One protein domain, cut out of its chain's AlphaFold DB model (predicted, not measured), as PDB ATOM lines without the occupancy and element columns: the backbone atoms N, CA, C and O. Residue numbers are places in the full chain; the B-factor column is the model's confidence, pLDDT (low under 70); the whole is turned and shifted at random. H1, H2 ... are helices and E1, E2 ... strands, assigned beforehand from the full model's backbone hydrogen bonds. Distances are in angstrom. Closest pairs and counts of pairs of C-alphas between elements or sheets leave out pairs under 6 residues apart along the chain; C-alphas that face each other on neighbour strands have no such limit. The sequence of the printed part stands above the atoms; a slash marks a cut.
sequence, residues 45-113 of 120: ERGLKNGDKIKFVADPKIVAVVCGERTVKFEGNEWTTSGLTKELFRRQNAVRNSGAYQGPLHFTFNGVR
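What this domain is: This is residues 45 to 113 of the 120 residues of an uncharacterized protein of Planctomycetaceae bacterium (UniProt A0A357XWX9). A small, strongly twisted sheet of five short strands curls round the first part of one helix, H1, which covers one face of it. A long loop, residues 92 to 102, leads from the far end of H1 back to the short helix H2, which runs straight into the last strand, E5, at one edge of the sheet. The printed part has 69 residues, with the order E1, E2, E3, E4, H1, H2, E5 along the chain; the sheet's order is E4, E3, E2, E1, E5, all antiparallel. The class is mixed, helices and strands, with 34 residues, under half, in named elements. The whole is compact, with a radius of gyration of the C-alphas of 11.4 A and spans of 33 by 23 by 22 A.

How they stand to each other: E1, residues 53 to 56, and E2, residues 63 to 66, form a hairpin, with N 54 and O 64 2.8 A apart, within hydrogen-bond range. E2 forms a hairpin with E3, residues 71 to 74, where N 73 and O 65 are 2.7 A apart. E3 forms a hairpin with E4, residues 77 to 80, where N 72 and O 79 are 2.8 A apart. E1 to E4 are a meander, each strand the antiparallel neighbour of the one before. H1, residues 81 to 91, is on one face of the sheet, giving two layers, and the sheet curls round its residues 81 to 88. H2, residues 103 to 106, only grazes the sheet. H2 and H1 touch, the closest C-alphas being those of Ser 82 and Gly 103, 4.0 A apart. E5, residues 107 to 109, is the antiparallel neighbour of E1, at 145 degrees between their directions, with N 55 and O 108 2.8 A apart. E4 and E5, the edge strands, are apart. In H1 every O i to N i+4 pair is within hydrogen-bond range; H2 is too short for such a pair.

Where its parts are: E1 begins at C-alpha 53, (32.444, -52.525, -22.237), and is 10.2 A long; E2 measures 10.0 A, E3 9.7 A and E4 10.1 A. H1 runs 15.5 A from C-alpha 81 at (43.738, -49.735, -27.475). H2 measures 5.7 A, and E5, 6.9 A, ends at C-alpha 109, (34.346, -46.916, -19.110).

The domain as a whole: The two C-alphas farthest apart, those of Gly 47 and Asn 97, are 32.8 A from each other. The printed part has no cut, and the link from H1 to H2 is long, with 11 residues. The mean pLDDT of the printed part is 85.2, and residues 95 to 100 are under 70.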
ATOM      1  N   GLU A  45      44.681 -52.812 -13.525       86.94
ATOM      2  CA  GLU A  45      45.104 -51.833 -12.519       86.94
ATOM      3  C   GLU A  45      44.123 -50.667 -12.396       86.94
ATOM      4  O   GLU A  45      44.144 -49.956 -11.405       86.94
ATOM      5  N   ARG A  46      43.238 -50.463 -13.374       85.31
ATOM      6  CA  ARG A  46      42.131 -49.496 -13.290       85.31
ATOM      7  C   ARG A  46      40.829 -50.138 -12.810       85.31
ATOM      8  O   ARG A  46      39.779 -49.500 -12.839       85.31
ATOM      9  N   GLY A  47      40.880 -51.405 -12.399       86.44
ATOM     10  CA  GLY A  47      39.725 -52.172 -11.947       86.44
ATOM     11  C   GLY A  47      38.813 -52.676 -13.066       86.44
ATOM     12  O   GLY A  47      37.708 -53.120 -12.759       86.44
ATOM     13  N   LEU A  48      39.243 -52.621 -14.333       89.31
ATOM     14  CA  LEU A  48      38.517 -53.273 -15.424       89.31
ATOM     15  C   LEU A  48      38.855 -54.759 -15.465       89.31
ATOM     16  O   LEU A  48      39.951 -55.177 -15.101       89.31
ATOM     17  N   LYS A  49      37.924 -55.556 -15.973       91.31
ATOM     18  CA  LYS A  49      38.070 -56.996 -16.179       91.31
ATOM     19  C   LYS A  49      37.642 -57.388 -17.585       91.31
ATOM     20  O   LYS A  49      36.978 -56.638 -18.302       91.31
ATOM     21  N   ASN A  50      38.011 -58.594 -17.991       91.00
ATOM     22  CA  ASN A  50      37.586 -59.160 -19.263       91.00
ATOM     23  C   ASN A  50      36.049 -59.209 -19.311       91.00
ATOM     24  O   ASN A  50      35.401 -59.640 -18.357       91.00
ATOM     25  N   GLY A  51      35.465 -58.745 -20.413       89.69
ATOM     26  CA  GLY A  51      34.019 -58.592 -20.573       89.69
ATOM     27  C   GLY A  51      33.491 -57.174 -20.326       89.69
ATOM     28  O   GLY A  51      32.364 -56.886 -20.731       89.69
ATOM     29  N   ASP A  52      34.284 -56.267 -19.742       90.62
ATOM     30  CA  ASP A  52      33.867 -54.874 -19.560       90.62
ATOM     31  C   ASP A  52      33.742 -54.131 -20.887       90.62
ATOM     32  O   ASP A  52      34.571 -54.272 -21.782       90.62
ATOM     33  N   LYS A  53      32.712 -53.292 -21.015       93.31
ATOM     34  CA  LYS A  53      32.444 -52.525 -22.237       93.31
ATOM     35  C   LYS A  53      32.960 -51.099 -22.098       93.31
ATOM     36  O   LYS A  53      32.496 -50.345 -21.246       93.31
ATOM     37  N   ILE A  54      33.864 -50.710 -22.986       91.56
ATOM     38  CA  ILE A  54      34.381 -49.348 -23.105       91.56
ATOM     39  C   ILE A  54      33.832 -48.682 -24.366       91.56
ATOM     40  O   ILE A  54      33.619 -49.336 -25.386       91.56
ATOM     41  N   LYS A  55      33.608 -47.371 -24.304       92.94
ATOM     42  CA  LYS A  55      33.095 -46.560 -25.412       92.94
ATOM     43  C   LYS A  55      34.163 -45.607 -25.913       92.94
ATOM     44  O   LYS A  55      34.914 -45.042 -25.113       92.94
ATOM     45  N   PHE A  56      34.216 -45.403 -27.221       90.50
ATOM     46  CA  PHE A  56      35.095 -44.399 -27.803       90.50
ATOM     47  C   PHE A  56      34.565 -42.988 -27.505       90.50
ATOM     48  O   PHE A  56      33.374 -42.718 -27.629       90.50
ATOM     49  N   VAL A  57      35.447 -42.079 -27.090       87.75
ATOM     50  CA  VAL A  57      35.077 -40.714 -26.672       87.75
ATOM     51  C   VAL A  57      34.568 -39.883 -27.846       87.75
ATOM     52  O   VAL A  57      33.641 -39.102 -27.670       87.75
ATOM     53  N   ALA A  58      35.171 -40.031 -29.029       84.19
ATOM     54  CA  ALA A  58      34.756 -39.255 -30.198       84.19
ATOM     55  C   ALA A  58      33.467 -39.796 -30.834       84.19
ATOM     56  O   ALA A  58      32.751 -39.044 -31.482       84.19
ATOM     57  N   ASP A  59      33.171 -41.085 -30.644       84.44
ATOM     58  CA  ASP A  59      31.952 -41.708 -31.151       84.44
ATOM     59  C   ASP A  59      31.418 -42.751 -30.150       84.44
ATOM     60  O   ASP A  59      31.930 -43.875 -30.082       84.44
ATOM     61  N   PRO A  60      30.369 -42.418 -29.378       83.62
ATOM     62  CA  PRO A  60      29.824 -43.307 -28.357       83.62
ATOM     63  C   PRO A  60      29.099 -44.535 -28.928       83.62
ATOM     64  O   PRO A  60      28.743 -45.423 -28.150       83.62
ATOM     65  N   LYS A  61      28.877 -44.614 -30.252       87.69
ATOM     66  CA  LYS A  61      28.343 -45.817 -30.917       87.69
ATOM     67  C   LYS A  61      29.374 -46.940 -30.962       87.69
ATOM     68  O   LYS A  61      29.017 -48.108 -31.093       87.69
ATOM     69  N   ILE A  62      30.652 -46.593 -30.844       89.00
ATOM     70  CA  ILE A  62      31.757 -47.536 -30.929       89.00
ATOM     71  C   ILE A  62      32.016 -48.105 -29.540       89.00
ATOM     72  O   ILE A  62      32.554 -47.429 -28.658       89.00
ATOM     73  N   VAL A  63      31.626 -49.367 -29.358       91.75
ATOM     74  CA  VAL A  63      31.770 -50.102 -28.099       91.75
ATOM     75  C   VAL A  63      32.753 -51.249 -28.287       91.75
ATOM     76  O   VAL A  63      32.529 -52.123 -29.120       91.75
ATOM     77  N   ALA A  64      33.819 -51.266 -27.493       91.12
ATOM     78  CA  ALA A  64      34.788 -52.356 -27.444       91.12
ATOM     79  C   ALA A  64      34.697 -53.085 -26.100       91.12
ATOM     80  O   ALA A  64      34.309 -52.498 -25.092       91.12
ATOM     81  N   VAL A  65      35.045 -54.367 -26.081       94.00
ATOM     82  CA  VAL A  65      34.984 -55.207 -24.879       94.00
ATOM     83  C   VAL A  65      36.399 -55.505 -24.411       94.00
ATOM     84  O   VAL A  65      37.209 -55.969 -25.197       94.00
ATOM     85  N   VAL A  66      36.736 -55.267 -23.151       92.38
ATOM     86  CA  VAL A  66      38.054 -55.610 -22.604       92.38
ATOM     87  C   VAL A  66      38.256 -57.119 -22.691       92.38
ATOM     88  O   VAL A  66      37.394 -57.892 -22.278       92.38
ATOM     89  N   CYS A  67      39.381 -57.542 -23.262       91.12
ATOM     90  CA  CYS A  67      39.713 -58.957 -23.450       91.12
ATOM     91  C   CYS A  67      41.089 -59.320 -22.878       91.12
ATOM     92  O   CYS A  67      41.383 -60.500 -22.725       91.12
ATOM     93  N   GLY A  68      41.892 -58.329 -22.491       88.31
ATOM     94  CA  GLY A  68      43.172 -58.528 -21.824       88.31
ATOM     95  C   GLY A  68      43.594 -57.298 -21.026       88.31
ATOM     96  O   GLY A  68      42.870 -56.306 -20.951       88.31
ATOM     97  N   GLU A  69      44.815 -57.329 -20.497       87.69
ATOM     98  CA  GLU A  69      45.423 -56.220 -19.742       87.69
ATOM     99  C   GLU A  69      45.499 -54.922 -20.548       87.69
ATOM    100  O   GLU A  69      45.436 -53.821 -20.005       87.69
ATOM    101  N   ARG A  70      45.691 -55.037 -21.868       85.12
ATOM    102  CA  ARG A  70      45.939 -53.904 -22.782       85.12
ATOM    103  C   ARG A  70      45.238 -54.062 -24.129       85.12
ATOM    104  O   ARG A  70      45.486 -53.290 -25.063       85.12
ATOM    105  N   THR A  71      44.378 -55.066 -24.228       89.94
ATOM    106  CA  THR A  71      43.694 -55.449 -25.454       89.94
ATOM    107  C   THR A  71      42.192 -55.509 -25.247       89.94
ATOM    108  O   THR A  71      41.669 -55.749 -24.155       89.94
ATOM    109  N   VAL A  72      41.489 -55.210 -26.328       91.88
ATOM    110  CA  VAL A  72      40.042 -55.090 -26.387       91.88
ATOM    111  C   VAL A  72      39.550 -55.808 -27.632       91.88
ATOM    112  O   VAL A  72      40.173 -55.754 -28.687       91.88
ATOM    113  N   LYS A  73      38.416 -56.478 -27.521       92.94
ATOM    114  CA  LYS A  73      37.715 -57.121 -28.612       92.94
ATOM    115  C   LYS A  73      36.734 -56.137 -29.238       92.94
ATOM    116  O   LYS A  73      35.876 -55.578 -28.556       92.94
ATOM    117  N   PHE A  74      36.868 -55.930 -30.540       91.62
ATOM    118  CA  PHE A  74      36.009 -55.060 -31.335       91.62
ATOM    119  C   PHE A  74      35.759 -55.713 -32.697       91.62
ATOM    120  O   PHE A  74      36.700 -56.197 -33.324       91.62
ATOM    121  N   GLU A  75      34.494 -55.772 -33.130       88.75
ATOM    122  CA  GLU A  75      34.083 -56.447 -34.381       88.75
ATOM    123  C   GLU A  75      34.627 -57.890 -34.492       88.75
ATOM    124  O   GLU A  75      35.106 -58.319 -35.535       88.75
ATOM    125  N   GLY A  76      34.631 -58.637 -33.381       87.25
ATOM    126  CA  GLY A  76      35.121 -60.022 -33.339       87.25
ATOM    127  C   GLY A  76      36.645 -60.185 -33.290       87.25
ATOM    128  O   GLY A  76      37.111 -61.269 -32.951       87.25
ATOM    129  N   ASN A  77      37.412 -59.118 -33.514       88.81
ATOM    130  CA  ASN A  77      38.874 -59.131 -33.536       88.81
ATOM    131  C   ASN A  77      39.466 -58.572 -32.239       88.81
ATOM    132  O   ASN A  77      38.886 -57.676 -31.623       88.81
ATOM    133  N   GLU A  78      40.640 -59.062 -31.842       90.31
ATOM    134  CA  GLU A  78      41.403 -58.482 -30.737       90.31
ATOM    135  C   GLU A  78      42.283 -57.329 -31.231       90.31
ATOM    136  O   GLU A  78      43.057 -57.455 -32.181       90.31
ATOM    137  N   TRP A  79      42.165 -56.192 -30.557       89.69
ATOM    138  CA  TRP A  79      42.882 -54.969 -30.862       89.69
ATOM    139  C   TRP A  79      43.594 -54.446 -29.625       89.69
ATOM    140  O   TRP A  79      43.073 -54.472 -28.513       89.69
ATOM    141  N   THR A  80      44.768 -53.856 -29.822       88.25
ATOM    142  CA  THR A  80      45.339 -52.968 -28.806       88.25
ATOM    143  C   THR A  80      44.561 -51.657 -28.781       88.25
ATOM    144  O   THR A  80      44.086 -51.190 -29.817       88.25
ATOM    145  N   THR A  81      44.470 -51.006 -27.620       85.94
ATOM    146  CA  THR A  81      43.738 -49.735 -27.475       85.94
ATOM    147  C   THR A  81      44.212 -48.674 -28.477       85.94
ATOM    148  O   THR A  81      43.404 -47.979 -29.093       85.94
ATOM    149  N   SER A  82      45.526 -48.572 -28.694       83.06
ATOM    150  CA  SER A  82      46.104 -47.645 -29.676       83.06
ATOM    151  C   SER A  82      45.841 -48.072 -31.123       83.06
ATOM    152  O   SER A  82      45.570 -47.213 -31.959       83.06
ATOM    153  N   GLY A  83      45.894 -49.376 -31.422       86.75
ATOM    154  CA  GLY A  83      45.588 -49.909 -32.752       86.75
ATOM    155  C   GLY A  83      44.138 -49.648 -33.146       86.75
ATOM    156  O   GLY A  83      43.891 -49.100 -34.218       86.75
ATOM    157  N   LEU A  84      43.204 -49.930 -32.233       88.81
ATOM    158  CA  LEU A  84      41.790 -49.627 -32.426       88.81
ATOM    159  C   LEU A  84      41.581 -48.126 -32.637       88.81
ATOM    160  O   LEU A  84      40.972 -47.728 -33.616       88.81
ATOM    161  N   THR A  85      42.160 -47.278 -31.781       87.38
ATOM    162  CA  THR A  85      42.058 -45.812 -31.920       87.38
ATOM    163  C   THR A  85      42.493 -45.329 -33.304       87.38
ATOM    164  O   THR A  85      41.807 -44.519 -33.924       87.38
ATOM    165  N   LYS A  86      43.622 -45.840 -33.812       84.81
ATOM    166  CA  LYS A  86      44.138 -45.484 -35.137       84.81
ATOM    167  C   LYS A  86      43.183 -45.913 -36.251       84.81
ATOM    168  O   LYS A  86      42.956 -45.135 -37.172       84.81
ATOM    169  N   GLU A  87      42.629 -47.118 -36.156       86.75
ATOM    170  CA  GLU A  87      41.652 -47.637 -37.115       86.75
ATOM    171  C   GLU A  87      40.367 -46.797 -37.119       86.75
ATOM    172  O   GLU A  87      39.883 -46.401 -38.177       86.75
ATOM    173  N   LEU A  88      39.866 -46.425 -35.940       86.94
ATOM    174  CA  LEU A  88      38.686 -45.570 -35.802       86.94
ATOM    175  C   LEU A  88      38.911 -44.177 -36.403       86.94
ATOM    176  O   LEU A  88      38.098 -43.712 -37.198       86.94
ATOM    177  N   PHE A  89      40.041 -43.530 -36.096       84.12
ATOM    178  CA  PHE A  89      40.380 -42.236 -36.697       84.12
ATOM    179  C   PHE A  89      40.586 -42.323 -38.211       84.12
ATOM    180  O   PHE A  89      40.240 -41.383 -38.925       84.12
ATOM    181  N   ARG A  90      41.109 -43.451 -38.710       84.81
ATOM    182  CA  ARG A  90      41.224 -43.716 -40.148       84.81
ATOM    183  C   ARG A  90      39.853 -43.786 -40.812       84.81
ATOM    184  O   ARG A  90      39.661 -43.127 -41.827       84.81
ATOM    185  N   ARG A  91      38.897 -44.508 -40.220       84.19
ATOM    186  CA  ARG A  91      37.507 -44.575 -40.712       84.19
ATOM    187  C   ARG A  91      36.812 -43.207 -40.685       84.19
ATOM    188  O   ARG A  91      36.023 -42.909 -41.572       84.19
ATOM    189  N   GLN A  92      37.132 -42.364 -39.704       79.38
ATOM    190  CA  GLN A  92      36.561 -41.019 -39.558       79.38
ATOM    191  C   GLN A  92      37.266 -39.934 -40.401       79.38
ATOM    192  O   GLN A  92      36.916 -38.764 -40.280       79.38
ATOM    193  N   ASN A  93      38.266 -40.276 -41.228       75.88
ATOM    194  CA  ASN A  93      39.119 -39.312 -41.948       75.88
ATOM    195  C   ASN A  93      39.786 -38.252 -41.041       75.88
ATOM    196  O   ASN A  93      40.234 -37.208 -41.504       75.88
ATOM    197  N   ALA A  94      39.902 -38.534 -39.742       71.06
ATOM    198  CA  ALA A  94      40.441 -37.632 -38.726       71.06
ATOM    199  C   ALA A  94      41.859 -38.057 -38.302       71.06
ATOM    200  O   ALA A  94      42.244 -37.975 -37.133       71.06
ATOM    201  N   VAL A  95      42.649 -38.559 -39.258       65.81
ATOM    202  CA  VAL A  95      44.005 -39.043 -38.990       65.81
ATOM    203  C   VAL A  95      44.927 -37.853 -38.731       65.81
ATOM    204  O   VAL A  95      45.242 -37.071 -39.621       65.81
ATOM    205  N   ARG A  96      45.419 -37.734 -37.498       60.78
ATOM    206  CA  ARG A  96      46.531 -36.846 -37.157       60.78
ATOM    207  C   ARG A  96      47.834 -37.336 -37.784       60.78
ATOM    208  O   ARG A  96      48.207 -38.501 -37.643       60.78
ATOM    209  N   ASN A  97      48.583 -36.386 -38.342       56.19
ATOM    210  CA  ASN A  97      49.864 -36.608 -39.022       56.19
ATOM    211  C   ASN A  97      50.955 -37.221 -38.113       56.19
ATOM    212  O   ASN A  97      51.912 -37.816 -38.587       56.19
ATOM    213  N   SER A  98      50.806 -37.115 -36.785       63.47
ATOM    214  CA  SER A  98      51.798 -37.601 -35.815       63.47
ATOM    215  C   SER A  98      51.800 -39.122 -35.617       63.47
ATOM    216  O   SER A  98      52.762 -39.633 -35.049       63.47
ATOM    217  N   GLY A  99      50.732 -39.846 -35.983       59.47
ATOM    218  CA  GLY A  99      50.627 -41.311 -35.838       59.47
ATOM    219  C   GLY A  99      50.664 -41.874 -34.403       59.47
ATOM    220  O   GLY A  99      50.315 -43.037 -34.194       59.47
ATOM    221  N   ALA A 100      51.046 -41.064 -33.413       66.56
ATOM    222  CA  ALA A 100      51.119 -41.407 -32.003       66.56
ATOM    223  C   ALA A 100      49.796 -41.066 -31.311       66.56
ATOM    224  O   ALA A 100      49.558 -39.929 -30.904       66.56
ATOM    225  N   TYR A 101      48.928 -42.066 -31.173       73.50
ATOM    226  CA  TYR A 101      47.688 -41.935 -30.413       73.50
ATOM    227  C   TYR A 101      47.869 -42.503 -29.011       73.50
ATOM    228  O   TYR A 101      48.286 -43.652 -28.833       73.50
ATOM    229  N   GLN A 102      47.506 -41.712 -28.006       78.31
ATOM    230  CA  GLN A 102      47.382 -42.196 -26.639       78.31
ATOM    231  C   GLN A 102      46.054 -42.951 -26.518       78.31
ATOM    232  O   GLN A 102      45.052 -42.378 -26.110       78.31
ATOM    233  N   GLY A 103      46.044 -44.232 -26.901       81.88
ATOM    234  CA  GLY A 103      44.829 -45.052 -26.977       81.88
ATOM    235  C   GLY A 103      43.876 -44.885 -25.782       81.88
ATOM    236  O   GLY A 103      42.735 -44.487 -25.999       81.88
ATOM    237  N   PRO A 104      44.327 -45.083 -24.525       84.69
ATOM    238  CA  PRO A 104      43.454 -45.017 -23.350       84.69
ATOM    239  C   PRO A 104      42.743 -43.672 -23.150       84.69
ATOM    240  O   PRO A 104      41.660 -43.633 -22.582       84.69
ATOM    241  N   LEU A 105      43.315 -42.566 -23.637       85.88
ATOM    242  CA  LEU A 105      42.708 -41.236 -23.519       85.88
ATOM    243  C   LEU A 105      41.390 -41.129 -24.298       85.88
ATOM    244  O   LEU A 105      40.506 -40.360 -23.929       85.88
ATOM    245  N   HIS A 106      41.270 -41.896 -25.380       88.06
ATOM    246  CA  HIS A 106      40.129 -41.846 -26.284       88.06
ATOM    247  C   HIS A 106      39.036 -42.857 -25.939       88.06
ATOM    248  O   HIS A 106      38.073 -42.974 -26.692       88.06
ATOM    249  N   PHE A 107      39.140 -43.556 -24.809       90.25
ATOM    250  CA  PHE A 107      38.103 -44.471 -24.351       90.25
ATOM    251  C   PHE A 107      37.583 -44.094 -22.970       90.25
ATOM    252  O   PHE A 107      38.296 -43.563 -22.114       90.25
ATOM    253  N   THR A 108      36.313 -44.413 -22.763       91.94
ATOM    254  CA  THR A 108      35.603 -44.253 -21.499       91.94
ATOM    255  C   THR A 108      35.010 -45.576 -21.059       91.94
ATOM    256  O   THR A 108      34.506 -46.347 -21.873       91.94
ATOM    257  N   PHE A 109      35.049 -45.831 -19.763       91.25
ATOM    258  CA  PHE A 109      34.346 -46.916 -19.110       91.25
ATOM    259  C   PHE A 109      33.257 -46.308 -18.233       91.25
ATOM    260  O   PHE A 109      33.540 -45.457 -17.395       91.25
ATOM    261  N   ASN A 110      32.001 -46.691 -18.470       86.50
ATOM    262  CA  ASN A 110      30.847 -46.161 -17.738       86.50
ATOM    263  C   ASN A 110      30.785 -44.612 -17.662       86.50
ATOM    264  O   ASN A 110      30.401 -44.042 -16.649       86.50
ATOM    265  N   GLY A 111      31.215 -43.918 -18.725       85.88
ATOM    266  CA  GLY A 111      31.253 -42.448 -18.783       85.88
ATOM    267  C   GLY A 111      32.514 -41.796 -18.200       85.88
ATOM    268  O   GLY A 111      32.734 -40.611 -18.430       85.88
ATOM    269  N   VAL A 112      33.385 -42.556 -17.531       89.50
ATOM    270  CA  VAL A 112      34.665 -42.073 -16.984       89.50
ATOM    271  C   VAL A 112      35.800 -42.420 -17.941       89.50
ATOM    272  O   VAL A 112      35.840 -43.518 -18.492       89.50
ATOM    273  N   ARG A 113      36.740 -41.502 -18.181       89.12
ATOM    274  CA  ARG A 113      37.891 -41.782 -19.057       89.12
ATOM    275  C   ARG A 113      38.809 -42.808 -18.414       89.12
ATOM    276  O   ARG A 113      39.080 -42.738 -17.222       89.12
TER     277      ARG A 113